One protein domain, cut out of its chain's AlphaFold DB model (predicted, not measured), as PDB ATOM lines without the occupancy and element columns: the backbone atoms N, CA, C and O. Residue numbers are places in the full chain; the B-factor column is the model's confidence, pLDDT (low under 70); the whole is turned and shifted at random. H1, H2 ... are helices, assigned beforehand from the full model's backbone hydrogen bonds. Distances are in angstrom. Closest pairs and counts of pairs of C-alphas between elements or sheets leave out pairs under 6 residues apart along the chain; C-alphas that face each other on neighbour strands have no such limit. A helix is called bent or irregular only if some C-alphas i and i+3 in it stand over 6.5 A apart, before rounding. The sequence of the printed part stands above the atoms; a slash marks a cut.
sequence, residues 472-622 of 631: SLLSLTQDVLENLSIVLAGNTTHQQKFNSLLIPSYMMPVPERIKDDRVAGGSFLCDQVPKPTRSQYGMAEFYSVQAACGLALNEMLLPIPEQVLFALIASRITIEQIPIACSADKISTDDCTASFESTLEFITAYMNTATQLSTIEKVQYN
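What this domain is: This is residues 472 to 622 of the 631 residues of an uncharacterized protein of Thraustotheca clavata (UniProt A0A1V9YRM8). Six helices gather at one end, and the link of residues 500 to 560 runs out from them into a lobe of loops and back. H3 lies between H1 and H5, crossing H5; H4 folds back along H5, H6 lies beside H1, and H2 makes a corner with H1. The printed part has 151 residues, with named helices H1 to H6 in order and no named strand; the class is all helix, with 75 residues, under half, in named elements. It is only just loose, close to compact, with a radius of gyration of the C-alphas of 18.0 A, and elongated, spanning 54 by 31 by 26 A.

How they stand to each other: H5, residues 589 to 606, touches H3, residues 561 to 571, with residues 596 to 603 alone, about perpendicular at 81 degrees; the closest C-alphas, of Leu 565 and Thr 599, are 6.3 A apart. H4, residues 575 to 582, and H5 form a helical hairpin, closest at C-alphas 582 and 589, 5.5 A. H2, residues 492 to 499, only just touches H5 residues 602 to 606 alone, with 3 pairs of C-alphas within 8 A, the closest 498 and 602, 7.4 A. H1, residues 472 to 489, touches H2 only at the corner, with residues 487 to 489 alone, closest at C-alphas 488 and 495, 5.5 A. Residues 477 to 481 alone of H1 only just touch H3, with 3 pairs within 8 A, the closest C-alphas 480 and 566, 6.7 A. H6, residues 610 to 621, touches H1 residues 472 to 480 alone, opposite ways at a shallow tilt of 25 degrees, closest at C-alphas 472 and 619, 5.7 A. Every O i to N i+4 pair is within hydrogen-bond range in H1, H2, H3 and H5, against 2 of 4 in H4 and 6 of 8 in H6.

Where its parts are: H1 begins at C-alpha 472, (-15.126, 6.235, -37.031); H1 and H5 each measure 25.7 A. H6 ends at C-alpha 621, (-19.346, 3.889, -27.834). H6 is irregular, with C-alphas 611 and 614 7.1 A apart, and H4 only just, with 576 and 579 7.0 A apart.

The domain as a whole: The printed part has no cut; the H2 to H3 link is long. The C-alphas farthest apart, of Gly 490 and Asp 527, are 54.8 A apart. Residues 529 to 530, 611 and 620 to 622 have pLDDT under 70.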
ATOM      1  N   SER A 472     -13.878   6.998 -36.933       88.44
ATOM      2  CA  SER A 472     -15.126   6.235 -37.031       88.44
ATOM      3  C   SER A 472     -16.282   7.066 -37.590       88.44
ATOM      4  O   SER A 472     -17.128   6.527 -38.294       88.44
ATOM      5  N   LEU A 473     -16.316   8.367 -37.280       89.94
ATOM      6  CA  LEU A 473     -17.325   9.281 -37.806       89.94
ATOM      7  C   LEU A 473     -17.069   9.557 -39.290       89.94
ATOM      8  O   LEU A 473     -18.005   9.470 -40.075       89.94
ATOM      9  N   LEU A 474     -15.810   9.797 -39.675       90.12
ATOM     10  CA  LEU A 474     -15.421   9.965 -41.079       90.12
ATOM     11  C   LEU A 474     -15.804   8.745 -41.923       90.12
ATOM     12  O   LEU A 474     -16.444   8.907 -42.957       90.12
ATOM     13  N   SER A 475     -15.489   7.536 -41.445       90.50
ATOM     14  CA  SER A 475     -15.865   6.284 -42.115       90.50
ATOM     15  C   SER A 475     -17.381   6.147 -42.252       90.50
ATOM     16  O   SER A 475     -17.862   5.832 -43.332       90.50
ATOM     17  N   LEU A 476     -18.151   6.435 -41.193       91.44
ATOM     18  CA  LEU A 476     -19.611   6.365 -41.260       91.44
ATOM     19  C   LEU A 476     -20.186   7.367 -42.268       91.44
ATOM     20  O   LEU A 476     -21.082   7.025 -43.036       91.44
ATOM     21  N   THR A 477     -19.690   8.607 -42.266       92.38
ATOM     22  CA  THR A 477     -20.135   9.637 -43.211       92.38
ATOM     23  C   THR A 477     -19.796   9.247 -44.644       92.38
ATOM     24  O   THR A 477     -20.658   9.371 -45.512       92.38
ATOM     25  N   GLN A 478     -18.589   8.735 -44.890       92.50
ATOM     26  CA  GLN A 478     -18.191   8.234 -46.202       92.50
ATOM     27  C   GLN A 478     -19.129   7.112 -46.671       92.50
ATOM     28  O   GLN A 478     -19.733   7.239 -47.734       92.50
ATOM     29  N   ASP A 479     -19.337   6.082 -45.846       92.06
ATOM     30  CA  ASP A 479     -20.183   4.928 -46.177       92.06
ATOM     31  C   ASP A 479     -21.632   5.339 -46.490       92.06
ATOM     32  O   ASP A 479     -22.266   4.798 -47.397       92.06
ATOM     33  N   VAL A 480     -22.190   6.285 -45.727       92.62
ATOM     34  CA  VAL A 480     -23.554   6.788 -45.945       92.62
ATOM     35  C   VAL A 480     -23.654   7.558 -47.260       92.62
ATOM     36  O   VAL A 480     -24.583   7.315 -48.032       92.62
ATOM     37  N   LEU A 481     -22.709   8.464 -47.528       92.94
ATOM     38  CA  LEU A 481     -22.733   9.294 -48.731       92.94
ATOM     39  C   LEU A 481     -22.454   8.481 -49.998       92.94
ATOM     40  O   LEU A 481     -23.138   8.690 -50.994       92.94
ATOM     41  N   GLU A 482     -21.506   7.543 -49.969       92.44
ATOM     42  CA  GLU A 482     -21.219   6.661 -51.107       92.44
ATOM     43  C   GLU A 482     -22.405   5.739 -51.420       92.44
ATOM     44  O   GLU A 482     -22.786   5.590 -52.583       92.44
ATOM     45  N   ASN A 483     -23.046   5.168 -50.393       92.38
ATOM     46  CA  ASN A 483     -24.250   4.352 -50.568       92.38
ATOM     47  C   ASN A 483     -25.398   5.179 -51.173       92.38
ATOM     48  O   ASN A 483     -26.055   4.733 -52.114       92.38
ATOM     49  N   LEU A 484     -25.597   6.413 -50.698       93.50
ATOM     50  CA  LEU A 484     -26.578   7.330 -51.280       93.50
ATOM     51  C   LEU A 484     -26.261   7.635 -52.753       93.50
ATOM     52  O   LEU A 484     -27.150   7.528 -53.599       93.50
ATOM     53  N   SER A 485     -25.003   7.945 -53.080       93.44
ATOM     54  CA  SER A 485     -24.564   8.180 -54.461       93.44
ATOM     55  C   SER A 485     -24.867   6.983 -55.369       93.44
ATOM     56  O   SER A 485     -25.419   7.168 -56.455       93.44
ATOM     57  N   ILE A 486     -24.614   5.752 -54.911       92.88
ATOM     58  CA  ILE A 486     -24.932   4.522 -55.661       92.88
ATOM     59  C   ILE A 486     -26.445   4.378 -55.889       92.88
ATOM     60  O   ILE A 486     -26.871   4.077 -57.007       92.88
ATOM     61  N   VAL A 487     -27.262   4.609 -54.855       92.44
ATOM     62  CA  VAL A 487     -28.733   4.513 -54.939       92.44
ATOM     63  C   VAL A 487     -29.305   5.506 -55.956       92.44
ATOM     64  O   VAL A 487     -30.269   5.176 -56.657       92.44
ATOM     65  N   LEU A 488     -28.716   6.701 -56.062       92.62
ATOM     66  CA  LEU A 488     -29.191   7.764 -56.949       92.62
ATOM     67  C   LEU A 488     -28.647   7.664 -58.380       92.62
ATOM     68  O   LEU A 488     -29.381   7.974 -59.321       92.62
ATOM     69  N   ALA A 489     -27.402   7.225 -58.581       89.19
ATOM     70  CA  ALA A 489     -26.730   7.332 -59.880       89.19
ATOM     71  C   ALA A 489     -27.411   6.535 -61.013       89.19
ATOM     72  O   ALA A 489     -27.354   6.939 -62.173       89.19
ATOM     73  N   GLY A 490     -28.086   5.425 -60.693       79.31
ATOM     74  CA  GLY A 490     -28.683   4.527 -61.692       79.31
ATOM     75  C   GLY A 490     -30.191   4.671 -61.929       79.31
ATOM     76  O   GLY A 490     -30.713   4.009 -62.826       79.31
ATOM     77  N   ASN A 491     -30.920   5.467 -61.135       89.50
ATOM     78  CA  ASN A 491     -32.386   5.447 -61.157       89.50
ATOM     79  C   ASN A 491     -33.009   6.847 -61.035       89.50
ATOM     80  O   ASN A 491     -33.021   7.461 -59.966       89.50
ATOM     81  N   THR A 492     -33.622   7.313 -62.124       90.44
ATOM     82  CA  THR A 492     -34.302   8.617 -62.185       90.44
ATOM     83  C   THR A 492     -35.487   8.717 -61.225       90.44
ATOM     84  O   THR A 492     -35.765   9.800 -60.716       90.44
ATOM     85  N   THR A 493     -36.163   7.608 -60.910       93.62
ATOM     86  CA  THR A 493     -37.236   7.588 -59.905       93.62
ATOM     87  C   THR A 493     -36.687   7.829 -58.499       93.62
ATOM     88  O   THR A 493     -37.286   8.592 -57.745       93.62
ATOM     89  N   HIS A 494     -35.531   7.246 -58.153       92.81
ATOM     90  CA  HIS A 494     -34.887   7.512 -56.861       92.81
ATOM     91  C   HIS A 494     -34.453   8.979 -56.756       92.81
ATOM     92  O   HIS A 494     -34.718   9.615 -55.740       92.81
ATOM     93  N   GLN A 495     -33.881   9.542 -57.827       92.00
ATOM     94  CA  GLN A 495     -33.513  10.963 -57.894       92.00
ATOM     95  C   GLN A 495     -34.724  11.882 -57.704       92.00
ATOM     96  O   GLN A 495     -34.670  12.822 -56.918       92.00
ATOM     97  N   GLN A 496     -35.843  11.599 -58.377       93.06
ATOM     98  CA  GLN A 496     -37.078  12.371 -58.215       93.06
ATOM     99  C   GLN A 496     -37.613  12.306 -56.782       93.06
ATOM    100  O   GLN A 496     -38.055  13.326 -56.256       93.06
ATOM    101  N   LYS A 497     -37.554  11.131 -56.143       94.56
ATOM    102  CA  LYS A 497     -37.978  10.964 -54.747       94.56
ATOM    103  C   LYS A 497     -37.067  11.702 -53.773       94.56
ATOM    104  O   LYS A 497     -37.582  12.395 -52.901       94.56
ATOM    105  N   PHE A 498     -35.756  11.625 -53.968       94.50
ATOM    106  CA  PHE A 498     -34.780  12.362 -53.168       94.50
ATOM    107  C   PHE A 498     -34.953  13.883 -53.304       94.50
ATOM    108  O   PHE A 498     -35.023  14.593 -52.308       94.50
ATOM    109  N   ASN A 499     -35.146  14.384 -54.526       92.75
ATOM    110  CA  ASN A 499     -35.388  15.810 -54.773       92.75
ATOM    111  C   ASN A 499     -36.747  16.303 -54.244       92.75
ATOM    112  O   ASN A 499     -36.959  17.507 -54.141       92.75
ATOM    113  N   SER A 500     -37.675  15.389 -53.937       95.19
ATOM    114  CA  SER A 500     -38.975  15.707 -53.333       95.19
ATOM    115  C   SER A 500     -38.981  15.649 -51.802       95.19
ATOM    116  O   SER A 500     -40.040  15.849 -51.209       95.19
ATOM    117  N   LEU A 501     -37.836  15.356 -51.170       95.38
ATOM    118  CA  LEU A 501     -37.724  15.341 -49.714       95.38
ATOM    119  C   LEU A 501     -38.076  16.711 -49.136       95.38
ATOM    120  O   LEU A 501     -37.631  17.753 -49.620       95.38
ATOM    121  N   LEU A 502     -38.871  16.691 -48.073       95.69
ATOM    122  CA  LEU A 502     -39.205  17.892 -47.322       95.69
ATOM    123  C   LEU A 502     -38.011  18.240 -46.434       95.69
ATOM    124  O   LEU A 502     -37.613  17.430 -45.604       95.69
ATOM    125  N   ILE A 503     -37.428  19.424 -46.606       94.38
ATOM    126  CA  ILE A 503     -36.315  19.915 -45.785       94.38
ATOM    127  C   ILE A 503     -36.679  21.314 -45.283       94.38
ATOM    128  O   ILE A 503     -37.043  22.164 -46.101       94.38
ATOM    129  N   PRO A 504     -36.618  21.575 -43.964       92.25
ATOM    130  CA  PRO A 504     -36.924  22.893 -43.431       92.25
ATOM    131  C   PRO A 504     -35.848  23.897 -43.855       92.25
ATOM    132  O   PRO A 504     -34.664  23.577 -43.902       92.25
ATOM    133  N   SER A 505     -36.252  25.140 -44.128       90.50
ATOM    134  CA  SER A 505     -35.322  26.201 -44.549       90.50
ATOM    135  C   SER A 505     -34.248  26.504 -43.499       90.50
ATOM    136  O   SER A 505     -33.142  26.912 -43.845       90.50
ATOM    137  N   TYR A 506     -34.590  26.359 -42.219       91.19
ATOM    138  CA  TYR A 506     -33.681  26.485 -41.086       91.19
ATOM    139  C   TYR A 506     -34.287  25.799 -39.854       91.19
ATOM    140  O   TYR A 506     -35.503  25.633 -39.778       91.19
ATOM    141  N   MET A 507     -33.447  25.420 -38.893       91.25
ATOM    142  CA  MET A 507     -33.857  24.865 -37.596       91.25
ATOM    143  C   MET A 507     -33.121  25.596 -36.472       91.25
ATOM    144  O   MET A 507     -31.943  25.939 -36.620       91.25
ATOM    145  N   MET A 508     -33.785  25.817 -35.337       90.31
ATOM    146  CA  MET A 508     -33.172  26.452 -34.162       90.31
ATOM    147  C   MET A 508     -33.313  25.540 -32.942       90.31
ATOM    148  O   MET A 508     -34.237  25.714 -32.141       90.31
ATOM    149  N   PRO A 509     -32.418  24.544 -32.797       88.81
ATOM    150  CA  PRO A 509     -32.492  23.601 -31.695       88.81
ATOM    151  C   PRO A 509     -32.187  24.292 -30.362       88.81
ATOM    152  O   PRO A 509     -31.243  25.076 -30.230       88.81
ATOM    153  N   VAL A 510     -32.977  23.955 -29.348       87.75
ATOM    154  CA  VAL A 510     -32.819  24.433 -27.974       87.75
ATOM    155  C   VAL A 510     -32.873  23.230 -27.038       87.75
ATOM    156  O   VAL A 510     -33.850  22.477 -27.080       87.75
ATOM    157  N   PRO A 511     -31.872  23.024 -26.162       86.00
ATOM    158  CA  PRO A 511     -31.943  21.962 -25.170       86.00
ATOM    159  C   PRO A 511     -33.185  22.123 -24.286       86.00
ATOM    160  O   PRO A 511     -33.402  23.172 -23.679       86.00
ATOM    161  N   GLU A 512     -33.967  21.052 -24.159       82.31
ATOM    162  CA  GLU A 512     -35.277  21.078 -23.492       82.31
ATOM    163  C   GLU A 512     -35.201  21.588 -22.040       82.31
ATOM    164  O   GLU A 512     -36.126  22.224 -21.541       82.31
ATOM    165  N   ARG A 513     -34.060  21.378 -21.368       86.25
ATOM    166  CA  ARG A 513     -33.829  21.817 -19.985       86.25
ATOM    167  C   ARG A 513     -33.825  23.337 -19.805       86.25
ATOM    168  O   ARG A 513     -34.161  23.788 -18.720       86.25
ATOM    169  N   ILE A 514     -33.430  24.094 -20.828       85.88
ATOM    170  CA  ILE A 514     -33.303  25.562 -20.765       85.88
ATOM    171  C   ILE A 514     -34.337  26.267 -21.644       85.88
ATOM    172  O   ILE A 514     -34.221  27.463 -21.899       85.88
ATOM    173  N   LYS A 515     -35.340  25.538 -22.145       80.44
ATOM    174  CA  LYS A 515     -36.279  26.013 -23.175       80.44
ATOM    175  C   LYS A 515     -37.119  27.230 -22.767       80.44
ATOM    176  O   LYS A 515     -37.462  28.045 -23.615       80.44
ATOM    177  N   ASP A 516     -37.451  27.334 -21.481       84.38
ATOM    178  CA  ASP A 516     -38.281  28.409 -20.926       84.38
ATOM    179  C   ASP A 516     -37.424  29.481 -20.232       84.38
ATOM    180  O   ASP A 516     -37.930  30.515 -19.786       84.38
ATOM    181  N   ASP A 517     -36.109  29.255 -20.173       87.62
ATOM    182  CA  ASP A 517     -35.173  30.148 -19.518       87.62
ATOM    183  C   ASP A 517     -34.808  31.336 -20.411       87.62
ATOM    184  O   ASP A 517     -34.835  31.307 -21.649       87.62
ATOM    185  N   ARG A 518     -34.413  32.424 -19.751       85.00
ATOM    186  CA  ARG A 518     -33.724  33.525 -20.416       85.00
ATOM    187  C   ARG A 518     -32.234  33.275 -20.320       85.00
ATOM    188  O   ARG A 518     -31.676  33.290 -19.226       85.00
ATOM    189  N   VAL A 519     -31.605  33.087 -21.467       79.69
ATOM    190  CA  VAL A 519     -30.169  32.855 -21.561       79.69
ATOM    191  C   VAL A 519     -29.474  34.153 -21.942       79.69
ATOM    192  O   VAL A 519     -29.967  34.947 -22.742       79.69
ATOM    193  N   ALA A 520     -28.338  34.401 -21.308       74.88
ATOM    194  CA  ALA A 520     -27.472  35.533 -21.584       74.88
ATOM    195  C   ALA A 520     -26.042  35.016 -21.659       74.88
ATOM    196  O   ALA A 520     -25.684  34.089 -20.935       74.88
ATOM    197  N   GLY A 521     -25.242  35.603 -22.540       72.00
ATOM    198  CA  GLY A 521     -23.906  35.108 -22.836       72.00
ATOM    199  C   GLY A 521     -23.707  34.972 -24.336       72.00
ATOM    200  O   GLY A 521     -24.143  35.829 -25.099       72.00
ATOM    201  N   GLY A 522     -23.023  33.911 -24.734       73.94
ATOM    202  CA  GLY A 522     -22.528  33.710 -26.087       73.94
ATOM    203  C   GLY A 522     -21.050  33.363 -26.001       73.94
ATOM    204  O   GLY A 522     -20.665  32.531 -25.180       73.94
ATOM    205  N   SER A 523     -20.218  34.046 -26.787       81.00
ATOM    206  CA  SER A 523     -18.783  33.780 -26.815       81.00
ATOM    207  C   SER A 523     -18.097  33.984 -25.463       81.00
ATOM    208  O   SER A 523     -18.012  35.113 -24.978       81.00
ATOM    209  N   PHE A 524     -17.511  32.922 -24.893       81.88
ATOM    210  CA  PHE A 524     -16.692  33.014 -23.670       81.88
ATOM    211  C   PHE A 524     -15.401  33.834 -23.868       81.88
ATOM    212  O   PHE A 524     -14.698  34.146 -22.908       81.88
ATOM    213  N   LEU A 525     -15.083  34.203 -25.114       85.75
ATOM    214  CA  LEU A 525     -13.974  35.091 -25.468       85.75
ATOM    215  C   LEU A 525     -14.350  36.585 -25.397       85.75
ATOM    216  O   LEU A 525     -13.485  37.453 -25.581       85.75
ATOM    217  N   CYS A 526     -15.625  36.899 -25.151       82.94
ATOM    218  CA  CYS A 526     -16.170  38.250 -25.192       82.94
ATOM    219  C   CYS A 526     -16.636  38.744 -23.818       82.94
ATOM    220  O   CYS A 526     -17.275  38.030 -23.053       82.94
ATOM    221  N   ASP A 527     -16.323  40.009 -23.534       79.31
ATOM    222  CA  ASP A 527     -16.615  40.668 -22.254       79.31
ATOM    223  C   ASP A 527     -18.088  41.104 -22.144       79.31
ATOM    224  O   ASP A 527     -18.689  41.116 -21.074       79.31
ATOM    225  N   GLN A 528     -18.702  41.454 -23.277       71.44
ATOM    226  CA  GLN A 528     -20.080  41.932 -23.302       71.44
ATOM    227  C   GLN A 528     -21.055  40.775 -23.097       71.44
ATOM    228  O   GLN A 528     -21.026  39.794 -23.837       71.44
ATOM    229  N   VAL A 529     -21.956  40.926 -22.125       66.50
ATOM    230  CA  VAL A 529     -23.139  40.073 -21.990       66.50
ATOM    231  C   VAL A 529     -24.246  40.706 -22.831       66.50
ATOM    232  O   VAL A 529     -24.720  41.792 -22.473       66.50
ATOM    233  N   PRO A 530     -24.682  40.093 -23.943       66.62
ATOM    234  CA  PRO A 530     -25.899  40.532 -24.599       66.62
ATOM    235  C   PRO A 530     -27.064  40.505 -23.609       66.62
ATOM    236  O   PRO A 530     -27.082  39.712 -22.664       66.62
ATOM    237  N   LYS A 531     -28.058  41.373 -23.817       76.00
ATOM    238  CA  LYS A 531     -29.273  41.352 -22.993       76.00
ATOM    239  C   LYS A 531     -29.860  39.932 -23.004       76.00
ATOM    240  O   LYS A 531     -30.012  39.400 -24.102       76.00
ATOM    241  N   PRO A 532     -30.235  39.353 -21.844       79.12
ATOM    242  CA  PRO A 532     -30.799  38.010 -21.799       79.12
ATOM    243  C   PRO A 532     -31.970  37.871 -22.776       79.12
ATOM    244  O   PRO A 532     -32.962  38.605 -22.659       79.12
ATOM    245  N   THR A 533     -31.870  36.945 -23.721       81.00
ATOM    246  CA  THR A 533     -32.915  36.617 -24.697       81.00
ATOM    247  C   THR A 533     -33.634  35.345 -24.264       81.00
ATOM    248  O   THR A 533     -33.156  34.593 -23.420       81.00
ATOM    249  N   ARG A 534     -34.847  35.121 -24.778       84.44
ATOM    250  CA  ARG A 534     -35.516  33.830 -24.575       84.44
ATOM    251  C   ARG A 534     -34.757  32.774 -25.375       84.44
ATOM    252  O   ARG A 534     -34.486  33.015 -26.550       84.44
ATOM    253  N   SER A 535     -34.468  31.627 -24.769       83.44
ATOM    254  CA  SER A 535     -33.764  30.527 -25.442       83.44
ATOM    255  C   SER A 535     -34.531  29.959 -26.640       83.44
ATOM    256  O   SER A 535     -33.912  29.380 -27.517       83.44
ATOM    257  N   GLN A 536     -35.844  30.206 -26.744       80.75
ATOM    258  CA  GLN A 536     -36.679  29.845 -27.901       80.75
ATOM    259  C   GLN A 536     -36.160  30.359 -29.264       80.75
ATOM    260  O   GLN A 536     -36.621  29.892 -30.296       80.75
ATOM    261  N   TYR A 537     -35.242  31.332 -29.281       80.94
ATOM    262  CA  TYR A 537     -34.617  31.858 -30.501       80.94
ATOM    263  C   TYR A 537     -33.308  31.138 -30.858       80.94
ATOM    264  O   TYR A 537     -32.421  31.757 -31.441       80.94
ATOM    265  N   GLY A 538     -33.172  29.868 -30.476       83.69
ATOM    266  CA  GLY A 538     -31.957  29.078 -30.646       83.69
ATOM    267  C   GLY A 538     -30.964  29.235 -29.496       83.69
ATOM    268  O   GLY A 538     -30.986  30.196 -28.721       83.69
ATOM    269  N   MET A 539     -30.085  28.246 -29.379       83.62
ATOM    270  CA  MET A 539     -28.996  28.234 -28.407       83.62
ATOM    271  C   MET A 539     -27.973  29.332 -28.728       83.62
ATOM    272  O   MET A 539     -27.592  29.481 -29.878       83.62
ATOM    273  N   ALA A 540     -27.508  30.103 -27.742       81.69
ATOM    274  CA  ALA A 540     -26.492  31.131 -27.991       81.69
ATOM    275  C   ALA A 540     -25.171  30.500 -28.476       81.69
ATOM    276  O   ALA A 540     -24.703  29.527 -27.880       81.69
ATOM    277  N   GLU A 541     -24.543  31.073 -29.507       81.81
ATOM    278  CA  GLU A 541     -23.242  30.607 -29.999       81.81
ATOM    279  C   GLU A 541     -22.156  30.863 -28.944       81.81
ATOM    280  O   GLU A 541     -21.864  32.006 -28.579       81.81
ATOM    281  N   PHE A 542     -21.516  29.797 -28.461       80.12
ATOM    282  CA  PHE A 542     -20.491  29.897 -27.416       80.12
ATOM    283  C   PHE A 542     -19.131  30.372 -27.900       80.12
ATOM    284  O   PHE A 542     -18.236  30.603 -27.084       80.12
ATOM    285  N   TYR A 543     -18.937  30.459 -29.211       78.75
ATOM    286  CA  TYR A 543     -17.649  30.753 -29.807       78.75
ATOM    287  C   TYR A 543     -17.799  30.951 -31.320       78.75
ATOM    288  O   TYR A 543     -18.588  30.272 -31.964       78.75
ATOM    289  N   SER A 544     -16.986  31.840 -31.893       76.12
ATOM    290  CA  SER A 544     -16.832  31.973 -33.339       76.12
ATOM    291  C   SER A 544     -15.426  32.465 -33.683       76.12
ATOM    292  O   SER A 544     -14.863  33.325 -33.003       76.12
ATOM    293  N   VAL A 545     -14.858  31.933 -34.771       75.81
ATOM    294  CA  VAL A 545     -13.566  32.380 -35.333       75.81
ATOM    295  C   VAL A 545     -13.685  33.778 -35.952       75.81
ATOM    296  O   VAL A 545     -12.700  34.513 -36.045       75.81
ATOM    297  N   GLN A 546     -14.875  34.127 -36.444       73.06
ATOM    298  CA  GLN A 546     -15.086  35.283 -37.315       73.06
ATOM    299  C   GLN A 546     -15.991  36.351 -36.698       73.06
ATOM    300  O   GLN A 546     -15.916  37.500 -37.134       73.06
ATOM    301  N   ALA A 547     -16.808  36.008 -35.697       73.50
ATOM    302  CA  ALA A 547     -17.697  36.974 -35.067       73.50
ATOM    303  C   ALA A 547     -16.930  37.974 -34.195       73.50
ATOM    304  O   ALA A 547     -16.079  37.608 -33.382       73.50
ATOM    305  N   ALA A 548     -17.287  39.249 -34.334       74.25
ATOM    306  CA  ALA A 548     -16.845  40.290 -33.422       74.25
ATOM    307  C   ALA A 548     -17.627  40.216 -32.100       74.25
ATOM    308  O   ALA A 548     -18.809  39.867 -32.074       74.25
ATOM    309  N   CYS A 549     -16.980  40.607 -31.002       78.12
ATOM    310  CA  CYS A 549     -17.678  40.782 -29.734       78.12
ATOM    311  C   CYS A 549     -18.757  41.873 -29.837       78.12
ATOM    312  O   CYS A 549     -18.568  42.883 -30.513       78.12
ATOM    313  N   GLY A 550     -19.873  41.668 -29.136       73.06
ATOM    314  CA  GLY A 550     -21.011  42.595 -29.096       73.06
ATOM    315  C   GLY A 550     -22.180  42.229 -30.010       73.06
ATOM    316  O   GLY A 550     -23.235  42.856 -29.931       73.06
ATOM    317  N   LEU A 551     -22.033  41.180 -30.821       74.19
ATOM    318  CA  LEU A 551     -23.145  40.542 -31.520       74.19
ATOM    319  C   LEU A 551     -23.730  39.418 -30.655       74.19
ATOM    320  O   LEU A 551     -22.993  38.611 -30.093       74.19
ATOM    321  N   ALA A 552     -25.058  39.371 -30.556       74.31
ATOM    322  CA  ALA A 552     -25.773  38.220 -30.021       74.31
ATOM    323  C   ALA A 552     -26.043  37.257 -31.179       74.31
ATOM    324  O   ALA A 552     -26.895  37.544 -32.020       74.31
ATOM    325  N   LEU A 553     -25.283  36.167 -31.242       79.62
ATOM    326  CA  LEU A 553     -25.456  35.123 -32.246       79.62
ATOM    327  C   LEU A 553     -26.088  33.900 -31.594       79.62
ATOM    328  O   LEU A 553     -25.703  33.513 -30.489       79.62
ATOM    329  N   ASN A 554     -27.061  33.321 -32.285       83.38
ATOM    330  CA  ASN A 554     -27.705  32.080 -31.897       83.38
ATOM    331  C   ASN A 554     -27.448  31.046 -32.988       83.38
ATOM    332  O   ASN A 554     -27.472  31.380 -34.173       83.38
ATOM    333  N   GLU A 555     -27.260  29.806 -32.565       84.88
ATOM    334  CA  GLU A 555     -27.096  28.648 -33.421       84.88
ATOM    335  C   GLU A 555     -28.330  28.495 -34.313       84.88
ATOM    336  O   GLU A 555     -29.472  28.411 -33.843       84.88
ATOM    337  N   MET A 556     -28.077  28.456 -35.616       87.94
ATOM    338  CA  MET A 556     -29.080  28.241 -36.645       87.94
ATOM    339  C   MET A 556     -28.551  27.178 -37.597       87.94
ATOM    340  O   MET A 556     -27.526  27.368 -38.251       87.94
ATOM    341  N   LEU A 557     -29.277  26.072 -37.702       90.69
ATOM    342  CA  LEU A 557     -28.954  25.011 -38.644       90.69
ATOM    343  C   LEU A 557     -29.638  25.301 -39.978       90.69
ATOM    344  O   LEU A 557     -30.824  25.622 -40.009       90.69
ATOM    345  N   LEU A 558     -28.896  25.158 -41.075       92.44
ATOM    346  CA  LEU A 558     -29.402  25.221 -42.448       92.44
ATOM    347  C   LEU A 558     -29.283  23.817 -43.057       92.44
ATOM    348  O   LEU A 558     -28.277  23.530 -43.711       92.44
ATOM    349  N   PRO A 559     -30.229  22.909 -42.755       93.25
ATOM    350  CA  PRO A 559     -30.089  21.513 -43.127       93.25
ATOM    351  C   PRO A 559     -30.173  21.329 -44.644       93.25
ATOM    352  O   PRO A 559     -30.943  21.994 -45.334       93.25
ATOM    353  N   ILE A 560     -29.400  20.371 -45.144       93.12
ATOM    354  CA  ILE A 560     -29.492  19.845 -46.513       93.12
ATOM    355  C   ILE A 560     -29.916  18.365 -46.464       93.12
ATOM    356  O   ILE A 560     -29.696  17.720 -45.429       93.12
ATOM    357  N   PRO A 561     -30.512  17.804 -47.535       93.94
ATOM    358  CA  PRO A 561     -31.019  16.428 -47.544       93.94
ATOM    359  C   PRO A 561     -30.028  15.385 -47.012       93.94
ATOM    360  O   PRO A 561     -30.387  14.518 -46.215       93.94
ATOM    361  N   GLU A 562     -28.759  15.502 -47.393       92.75
ATOM    362  CA  GLU A 562     -27.681  14.593 -47.011       92.75
ATOM    363  C   GLU A 562     -27.411  14.620 -45.500       92.75
ATOM    364  O   GLU A 562     -27.130  13.583 -44.900       92.75
ATOM    365  N   GLN A 563     -27.524  15.795 -44.869       94.00
ATOM    366  CA  GLN A 563     -27.327  15.955 -43.426       94.00
ATOM    367  C   GLN A 563     -28.478  15.340 -42.630       94.00
ATOM    368  O   GLN A 563     -28.227  14.655 -41.637       94.00
ATOM    369  N   VAL A 564     -29.724  15.548 -43.069       94.56
ATOM    370  CA  VAL A 564     -30.905  14.947 -42.425       94.56
ATOM    371  C   VAL A 564     -30.844  13.426 -42.550       94.56
ATOM    372  O   VAL A 564     -30.994  12.715 -41.557       94.56
ATOM    373  N   LEU A 565     -30.523  12.922 -43.742       94.75
ATOM    374  CA  LEU A 565     -30.365  11.493 -43.998       94.75
ATOM    375  C   LEU A 565     -29.277  10.873 -43.113       94.75
ATOM    376  O   LEU A 565     -29.513   9.856 -42.457       94.75
ATOM    377  N   PHE A 566     -28.108  11.513 -43.039       94.12
ATOM    378  CA  PHE A 566     -27.027  11.085 -42.156       94.12
ATOM    379  C   PHE A 566     -27.470  11.061 -40.685       94.12
ATOM    380  O   PHE A 566     -27.235  10.071 -39.991       94.12
ATOM    381  N   ALA A 567     -28.141  12.116 -40.212       92.88
ATOM    382  CA  ALA A 567     -28.598  12.219 -38.829       92.88
ATOM    383  C   ALA A 567     -29.594  11.106 -38.460       92.88
ATOM    384  O   ALA A 567     -29.483  10.518 -37.380       92.88
ATOM    385  N   LEU A 568     -30.530  10.766 -39.350       93.31
ATOM    386  CA  LEU A 568     -31.504   9.694 -39.115       93.31
ATOM    387  C   LEU A 568     -30.847   8.307 -39.101       93.31
ATOM    388  O   LEU A 568     -31.135   7.507 -38.207       93.31
ATOM    389  N   ILE A 569     -29.911   8.037 -40.018       91.94
ATOM    390  CA  ILE A 569     -29.156   6.772 -40.027       91.94
ATOM    391  C   ILE A 569     -28.304   6.640 -38.758       91.94
ATOM    392  O   ILE A 569     -28.321   5.597 -38.102       91.94
ATOM    393  N   ALA A 570     -27.584   7.699 -38.382       91.12
ATOM    394  CA  ALA A 570     -26.683   7.681 -37.233       91.12
ATOM    395  C   ALA A 570     -27.428   7.601 -35.886       91.12
ATOM    396  O   ALA A 570     -26.961   6.933 -34.959       91.12
ATOM    397  N   SER A 571     -28.582   8.268 -35.765       90.00
ATOM    398  CA  SER A 571     -29.391   8.267 -34.537       90.00
ATOM    399  C   SER A 571     -30.219   6.995 -34.357       90.00
ATOM    400  O   SER A 571     -30.510   6.632 -33.217       90.00
ATOM    401  N   ARG A 572     -30.562   6.294 -35.449       89.56
ATOM    402  CA  ARG A 572     -31.473   5.133 -35.448       89.56
ATOM    403  C   ARG A 572     -32.836   5.456 -34.824       89.56
ATOM    404  O   ARG A 572     -33.435   4.612 -34.156       89.56
ATOM    405  N   ILE A 573     -33.300   6.688 -35.022       90.25
ATOM    406  CA  ILE A 573     -34.581   7.152 -34.498       90.25
ATOM    407  C   ILE A 573     -35.746   6.396 -35.151       90.25
ATOM    408  O   ILE A 573     -35.730   6.119 -36.353       90.25
ATOM    409  N   THR A 574     -36.760   6.047 -34.361       91.06
ATOM    410  CA  THR A 574     -38.006   5.452 -34.868       91.06
ATOM    411  C   THR A 574     -39.059   6.526 -35.139       91.06
ATOM    412  O   THR A 574     -38.984   7.625 -34.593       91.06
ATOM    413  N   ILE A 575     -40.085   6.199 -35.934       91.69
ATOM    414  CA  ILE A 575     -41.201   7.115 -36.247       91.69
ATOM    415  C   ILE A 575     -41.818   7.707 -34.965       91.69
ATOM    416  O   ILE A 575     -42.059   8.904 -34.883       91.69
ATOM    417  N   GLU A 576     -41.990   6.893 -33.918       93.19
ATOM    418  CA  GLU A 576     -42.565   7.323 -32.632       93.19
ATOM    419  C   GLU A 576     -41.697   8.342 -31.874       93.19
ATOM    420  O   GLU A 576     -42.199   9.105 -31.048       93.19
ATOM    421  N   GLN A 577     -40.390   8.358 -32.135       93.75
ATOM    422  CA  GLN A 577     -39.438   9.249 -31.478       93.75
ATOM    423  C   GLN A 577     -39.263  10.578 -32.224       93.75
ATOM    424  O   GLN A 577     -38.762  11.532 -31.623       93.75
ATOM    425  N   ILE A 578     -39.684  10.674 -33.493       94.25
ATOM    426  CA  ILE A 578     -39.538  11.890 -34.312       94.25
ATOM    427  C   ILE A 578     -40.146  13.123 -33.621       94.25
ATOM    428  O   ILE A 578     -39.421  14.111 -33.484       94.25
ATOM    429  N   PRO A 579     -41.388  13.093 -33.092       93.00
ATOM    430  CA  PRO A 579     -41.963  14.267 -32.433       93.00
ATOM    431  C   PRO A 579     -41.162  14.723 -31.206       93.00
ATOM    432  O   PRO A 579     -41.095  15.915 -30.912       93.00
ATOM    433  N   ILE A 580     -40.521  13.785 -30.499       90.88
ATOM    434  CA  ILE A 580     -39.681  14.076 -29.328       90.88
ATOM    435  C   ILE A 580     -38.364  14.726 -29.763       90.88
ATOM    436  O   ILE A 580     -37.899  15.664 -29.122       90.88
ATOM    437  N   ALA A 581     -37.754  14.259 -30.852       90.44
ATOM    438  CA  ALA A 581     -36.548  14.890 -31.384       90.44
ATOM    439  C   ALA A 581     -36.848  16.297 -31.925       90.44
ATOM    440  O   ALA A 581     -36.135  17.250 -31.607       90.44
ATOM    441  N   CYS A 582     -37.939  16.444 -32.679       92.12
ATOM    442  CA  CYS A 582     -38.347  17.721 -33.257       92.12
ATOM    443  C   CYS A 582     -38.873  18.721 -32.222       92.12
ATOM    444  O   CYS A 582     -38.834  19.921 -32.484       92.12
ATOM    445  N   SER A 583     -39.274  18.291 -31.016       89.69
ATOM    446  CA  SER A 583     -39.683  19.226 -29.958       89.69
ATOM    447  C   SER A 583     -38.556  20.161 -29.507       89.69
ATOM    448  O   SER A 583     -38.834  21.184 -28.873       89.69
ATOM    449  N   ALA A 584     -37.297  19.822 -29.805       87.25
ATOM    450  CA  ALA A 584     -36.148  20.684 -29.553       87.25
ATOM    451  C   ALA A 584     -36.084  21.890 -30.510       87.25
ATOM    452  O   ALA A 584     -35.519  22.915 -30.131       87.25
ATOM    453  N   ASP A 585     -36.665  21.805 -31.712       88.94
ATOM    454  CA  ASP A 585     -36.749  22.928 -32.652       88.94
ATOM    455  C   ASP A 585     -37.989  23.775 -32.358       88.94
ATOM    456  O   ASP A 585     -39.126  23.312 -32.475       88.94
ATOM    457  N   LYS A 586     -37.772  25.030 -31.953       81.75
ATOM    458  CA  LYS A 586     -38.854  25.931 -31.527       81.75
ATOM    459  C   LYS A 586     -39.459  26.760 -32.652       81.75
ATOM    460  O   LYS A 586     -40.441  27.456 -32.398       81.75
ATOM    461  N   ILE A 587     -38.893  26.711 -33.855       82.50
ATOM    462  CA  ILE A 587     -39.391  27.519 -34.972       82.50
ATOM    463  C   ILE A 587     -40.204  26.685 -35.949       82.50
ATOM    464  O   ILE A 587     -41.302  27.096 -36.317       82.50
ATOM    465  N   SER A 588     -39.690  25.517 -36.321       83.56
ATOM    466  CA  SER A 588     -40.236  24.705 -37.405       83.56
ATOM    467  C   SER A 588     -40.499  23.270 -36.941       83.56
ATOM    468  O   SER A 588     -40.094  22.313 -37.589       83.56
ATOM    469  N   THR A 589     -41.189  23.090 -35.806       89.12
ATOM    470  CA  THR A 589     -41.456  21.753 -35.233       89.12
ATOM    471  C   THR A 589     -42.201  20.839 -36.209       89.12
ATOM    472  O   THR A 589     -41.829  19.676 -36.384       89.12
ATOM    473  N   ASP A 590     -43.236  21.372 -36.861       92.00
ATOM    474  CA  ASP A 590     -44.050  20.621 -37.817       92.00
ATOM    475  C   ASP A 590     -43.248  20.309 -39.090       92.00
ATOM    476  O   ASP A 590     -43.253  19.168 -39.552       92.00
ATOM    477  N   ASP A 591     -42.479  21.278 -39.604       93.06
ATOM    478  CA  ASP A 591     -41.619  21.070 -40.776       93.06
ATOM    479  C   ASP A 591     -40.493  20.065 -40.478       93.06
ATOM    480  O   ASP A 591     -40.160  19.242 -41.329       93.06
ATOM    481  N   CYS A 592     -39.926  20.089 -39.266       94.25
ATOM    482  CA  CYS A 592     -38.951  19.105 -38.791       94.25
ATOM    483  C   CYS A 592     -39.559  17.703 -38.794       94.25
ATOM    484  O   CYS A 592     -38.951  16.768 -39.314       94.25
ATOM    485  N   THR A 593     -40.773  17.566 -38.253       95.38
ATOM    486  CA  THR A 593     -41.468  16.275 -38.174       95.38
ATOM    487  C   THR A 593     -41.717  15.731 -39.578       95.38
ATOM    488  O   THR A 593     -41.288  14.619 -39.885       95.38
ATOM    489  N   ALA A 594     -42.285  16.553 -40.467       95.19
ATOM    490  CA  ALA A 594     -42.526  16.185 -41.860       95.19
ATOM    491  C   ALA A 594     -41.227  15.843 -42.616       95.19
ATOM    492  O   ALA A 594     -41.198  14.918 -43.430       95.19
ATOM    493  N   SER A 595     -40.139  16.562 -42.335       95.75
ATOM    494  CA  SER A 595     -38.825  16.312 -42.929       95.75
ATOM    495  C   SER A 595     -38.231  14.977 -42.501       95.75
ATOM    496  O   SER A 595     -37.762  14.199 -43.340       95.75
ATOM    497  N   PHE A 596     -38.280  14.683 -41.203       96.00
ATOM    498  CA  PHE A 596     -37.744  13.445 -40.653       96.00
ATOM    499  C   PHE A 596     -38.570  12.240 -41.099       96.00
ATOM    500  O   PHE A 596     -37.987  11.228 -41.481       96.00
ATOM    501  N   GLU A 597     -39.899  12.356 -41.125       96.06
ATOM    502  CA  GLU A 597     -40.792  11.311 -41.637       96.06
ATOM    503  C   GLU A 597     -40.528  11.037 -43.123       96.06
ATOM    504  O   GLU A 597     -40.225   9.900 -43.491       96.06
ATOM    505  N   SER A 598     -40.530  12.078 -43.964       96.12
ATOM    506  CA  SER A 598     -40.269  11.958 -45.406       96.12
ATOM    507  C   SER A 598     -38.899  11.332 -45.703       96.12
ATOM    508  O   SER A 598     -38.768  10.480 -46.586       96.12
ATOM    509  N   THR A 599     -37.871  11.712 -44.942       96.12
ATOM    510  CA  THR A 599     -36.515  11.179 -45.123       96.12
ATOM    511  C   THR A 599     -36.394   9.746 -44.600       96.12
ATOM    512  O   THR A 599     -35.737   8.917 -45.231       96.12
ATOM    513  N   LEU A 600     -37.057   9.406 -43.491       95.38
ATOM    514  CA  LEU A 600     -37.072   8.042 -42.957       95.38
ATOM    515  C   LEU A 600     -37.804   7.072 -43.898       95.38
ATOM    516  O   LEU A 600     -37.335   5.950 -44.112       95.38
ATOM    517  N   GLU A 601     -38.900   7.506 -44.523       94.81
ATOM    518  CA  GLU A 601     -39.574   6.755 -45.590       94.81
ATOM    519  C   GLU A 601     -38.632   6.481 -46.770       94.81
ATOM    520  O   GLU A 601     -38.565   5.356 -47.268       94.81
ATOM    521  N   PHE A 602     -37.845   7.476 -47.193       95.06
ATOM    522  CA  PHE A 602     -36.854   7.285 -48.253       95.06
ATOM    523  C   PHE A 602     -35.760   6.284 -47.851       95.06
ATOM    524  O   PHE A 602     -35.458   5.363 -48.613       95.06
ATOM    525  N   ILE A 603     -35.190   6.423 -46.649       94.00
ATOM    526  CA  ILE A 603     -34.140   5.523 -46.148       94.00
ATOM    527  C   ILE A 603     -34.651   4.080 -46.116       94.00
ATOM    528  O   ILE A 603     -33.993   3.185 -46.638       94.00
ATOM    529  N   THR A 604     -35.834   3.855 -45.542       92.44
ATOM    530  CA  THR A 604     -36.412   2.507 -45.400       92.44
ATOM    531  C   THR A 604     -36.794   1.874 -46.738       92.44
ATOM    532  O   THR A 604     -36.691   0.656 -46.878       92.44
ATOM    533  N   ALA A 605     -37.203   2.675 -47.725       92.94
ATOM    534  CA  ALA A 605     -37.591   2.180 -49.042       92.94
ATOM    535  C   ALA A 605     -36.398   1.883 -49.967       92.94
ATOM    536  O   ALA A 605     -36.474   0.940 -50.758       92.94
ATOM    537  N   TYR A 606     -35.322   2.678 -49.904       91.75
ATOM    538  CA  TYR A 606     -34.282   2.674 -50.946       91.75
ATOM    539  C   TYR A 606     -32.861   2.394 -50.451       91.75
ATOM    540  O   TYR A 606     -32.005   2.061 -51.273       91.75
ATOM    541  N   MET A 607     -32.576   2.510 -49.150       90.19
ATOM    542  CA  MET A 607     -31.222   2.337 -48.619       90.19
ATOM    543  C   MET A 607     -31.082   1.073 -47.774       90.19
ATOM    544  O   MET A 607     -31.901   0.771 -46.911       90.19
ATOM    545  N   ASN A 608     -29.973   0.353 -47.967       83.12
ATOM    546  CA  ASN A 608     -29.572  -0.725 -47.069       83.12
ATOM    547  C   ASN A 608     -28.625  -0.179 -45.992       83.12
ATOM    548  O   ASN A 608     -27.470   0.126 -46.283       83.12
ATOM    549  N   THR A 609     -29.114  -0.078 -44.757       79.81
ATOM    550  CA  THR A 609     -28.358   0.451 -43.609       79.81
ATOM    551  C   THR A 609     -27.711  -0.637 -42.744       79.81
ATOM    552  O   THR A 609     -27.019  -0.336 -41.770       79.81
ATOM    553  N   ALA A 610     -27.878  -1.921 -43.092       71.56
ATOM    554  CA  ALA A 610     -27.386  -3.036 -42.279       71.56
ATOM    555  C   ALA A 610     -25.852  -3.067 -42.160       71.56
ATOM    556  O   ALA A 610     -25.312  -3.451 -41.123       71.56
ATOM    557  N   THR A 611     -25.136  -2.627 -43.196       68.94
ATOM    558  CA  THR A 611     -23.664  -2.566 -43.212       68.94
ATOM    559  C   THR A 611     -23.103  -1.498 -42.271       68.94
ATOM    560  O   THR A 611     -21.984  -1.637 -41.782       68.94
ATOM    561  N   GLN A 612     -23.890  -0.469 -41.949       76.00
ATOM    562  CA  GLN A 612     -23.460   0.685 -41.158       76.00
ATOM    563  C   GLN A 612     -23.596   0.447 -39.642       76.00
ATOM    564  O   GLN A 612     -22.994   1.174 -38.854       76.00
ATOM    565  N   LEU A 613     -24.325  -0.595 -39.212       74.19
ATOM    566  CA  LEU A 613     -24.617  -0.892 -37.799       74.19
ATOM    567  C   LEU A 613     -23.357  -0.992 -36.926       74.19
ATOM    568  O   LEU A 613     -23.288  -0.368 -35.868       74.19
ATOM    569  N   SER A 614     -22.343  -1.725 -37.388       71.88
ATOM    570  CA  SER A 614     -21.100  -1.917 -36.626       71.88
ATOM    571  C   SER A 614     -20.268  -0.632 -36.496       71.88
ATOM    572  O   SER A 614     -19.598  -0.418 -35.484       71.88
ATOM    573  N   THR A 615     -20.324   0.251 -37.498       76.38
ATOM    574  CA  THR A 615     -19.635   1.549 -37.484       76.38
ATOM    575  C   THR A 615     -20.388   2.550 -36.609       76.38
ATOM    576  O   THR A 615     -19.758   3.253 -35.819       76.38
ATOM    577  N   ILE A 616     -21.726   2.558 -36.663       79.44
ATOM    578  CA  ILE A 616     -22.587   3.372 -35.789       79.44
ATOM    579  C   ILE A 616     -22.311   3.053 -34.317       79.44
ATOM    580  O   ILE A 616     -22.137   3.968 -33.513       79.44
ATOM    581  N   GLU A 617     -22.196   1.773 -33.956       76.75
ATOM    582  CA  GLU A 617     -21.855   1.376 -32.587       76.75
ATOM    583  C   GLU A 617     -20.488   1.924 -32.163       76.75
ATOM    584  O   GLU A 617     -20.371   2.506 -31.088       76.75
ATOM    585  N   LYS A 618     -19.461   1.849 -33.019       76.69
ATOM    586  CA  LYS A 618     -18.147   2.445 -32.715       76.69
ATOM    587  C   LYS A 618     -18.212   3.960 -32.532       76.69
ATOM    588  O   LYS A 618     -17.507   4.484 -31.675       76.69
ATOM    589  N   VAL A 619     -19.040   4.662 -33.306       75.81
ATOM    590  CA  VAL A 619     -19.247   6.111 -33.150       75.81
ATOM    591  C   VAL A 619     -19.930   6.425 -31.816       75.81
ATOM    592  O   VAL A 619     -19.502   7.344 -31.123       75.81
ATOM    593  N   GLN A 620     -20.944   5.648 -31.425       68.75
ATOM    594  CA  GLN A 620     -21.707   5.863 -30.187       68.75
ATOM    595  C   GLN A 620     -20.934   5.459 -28.916       68.75
ATOM    596  O   GLN A 620     -21.106   6.088 -27.874       68.75
ATOM    597  N   TYR A 621     -20.077   4.435 -28.987       57.78
ATOM    598  CA  TYR A 621     -19.346   3.889 -27.834       57.78
ATOM    599  C   TYR A 621     -17.957   4.485 -27.604       57.78
ATOM    600  O   TYR A 621     -17.330   4.113 -26.616       57.78
ATOM    601  N   ASN A 622     -17.455   5.382 -28.460       49.22
ATOM    602  CA  ASN A 622     -16.156   6.027 -28.256       49.22
ATOM    603  C   ASN A 622     -16.329   7.282 -27.369       49.22
ATOM    604  O   ASN A 622     -16.631   8.358 -27.885       49.22
TER     605      ASN A 622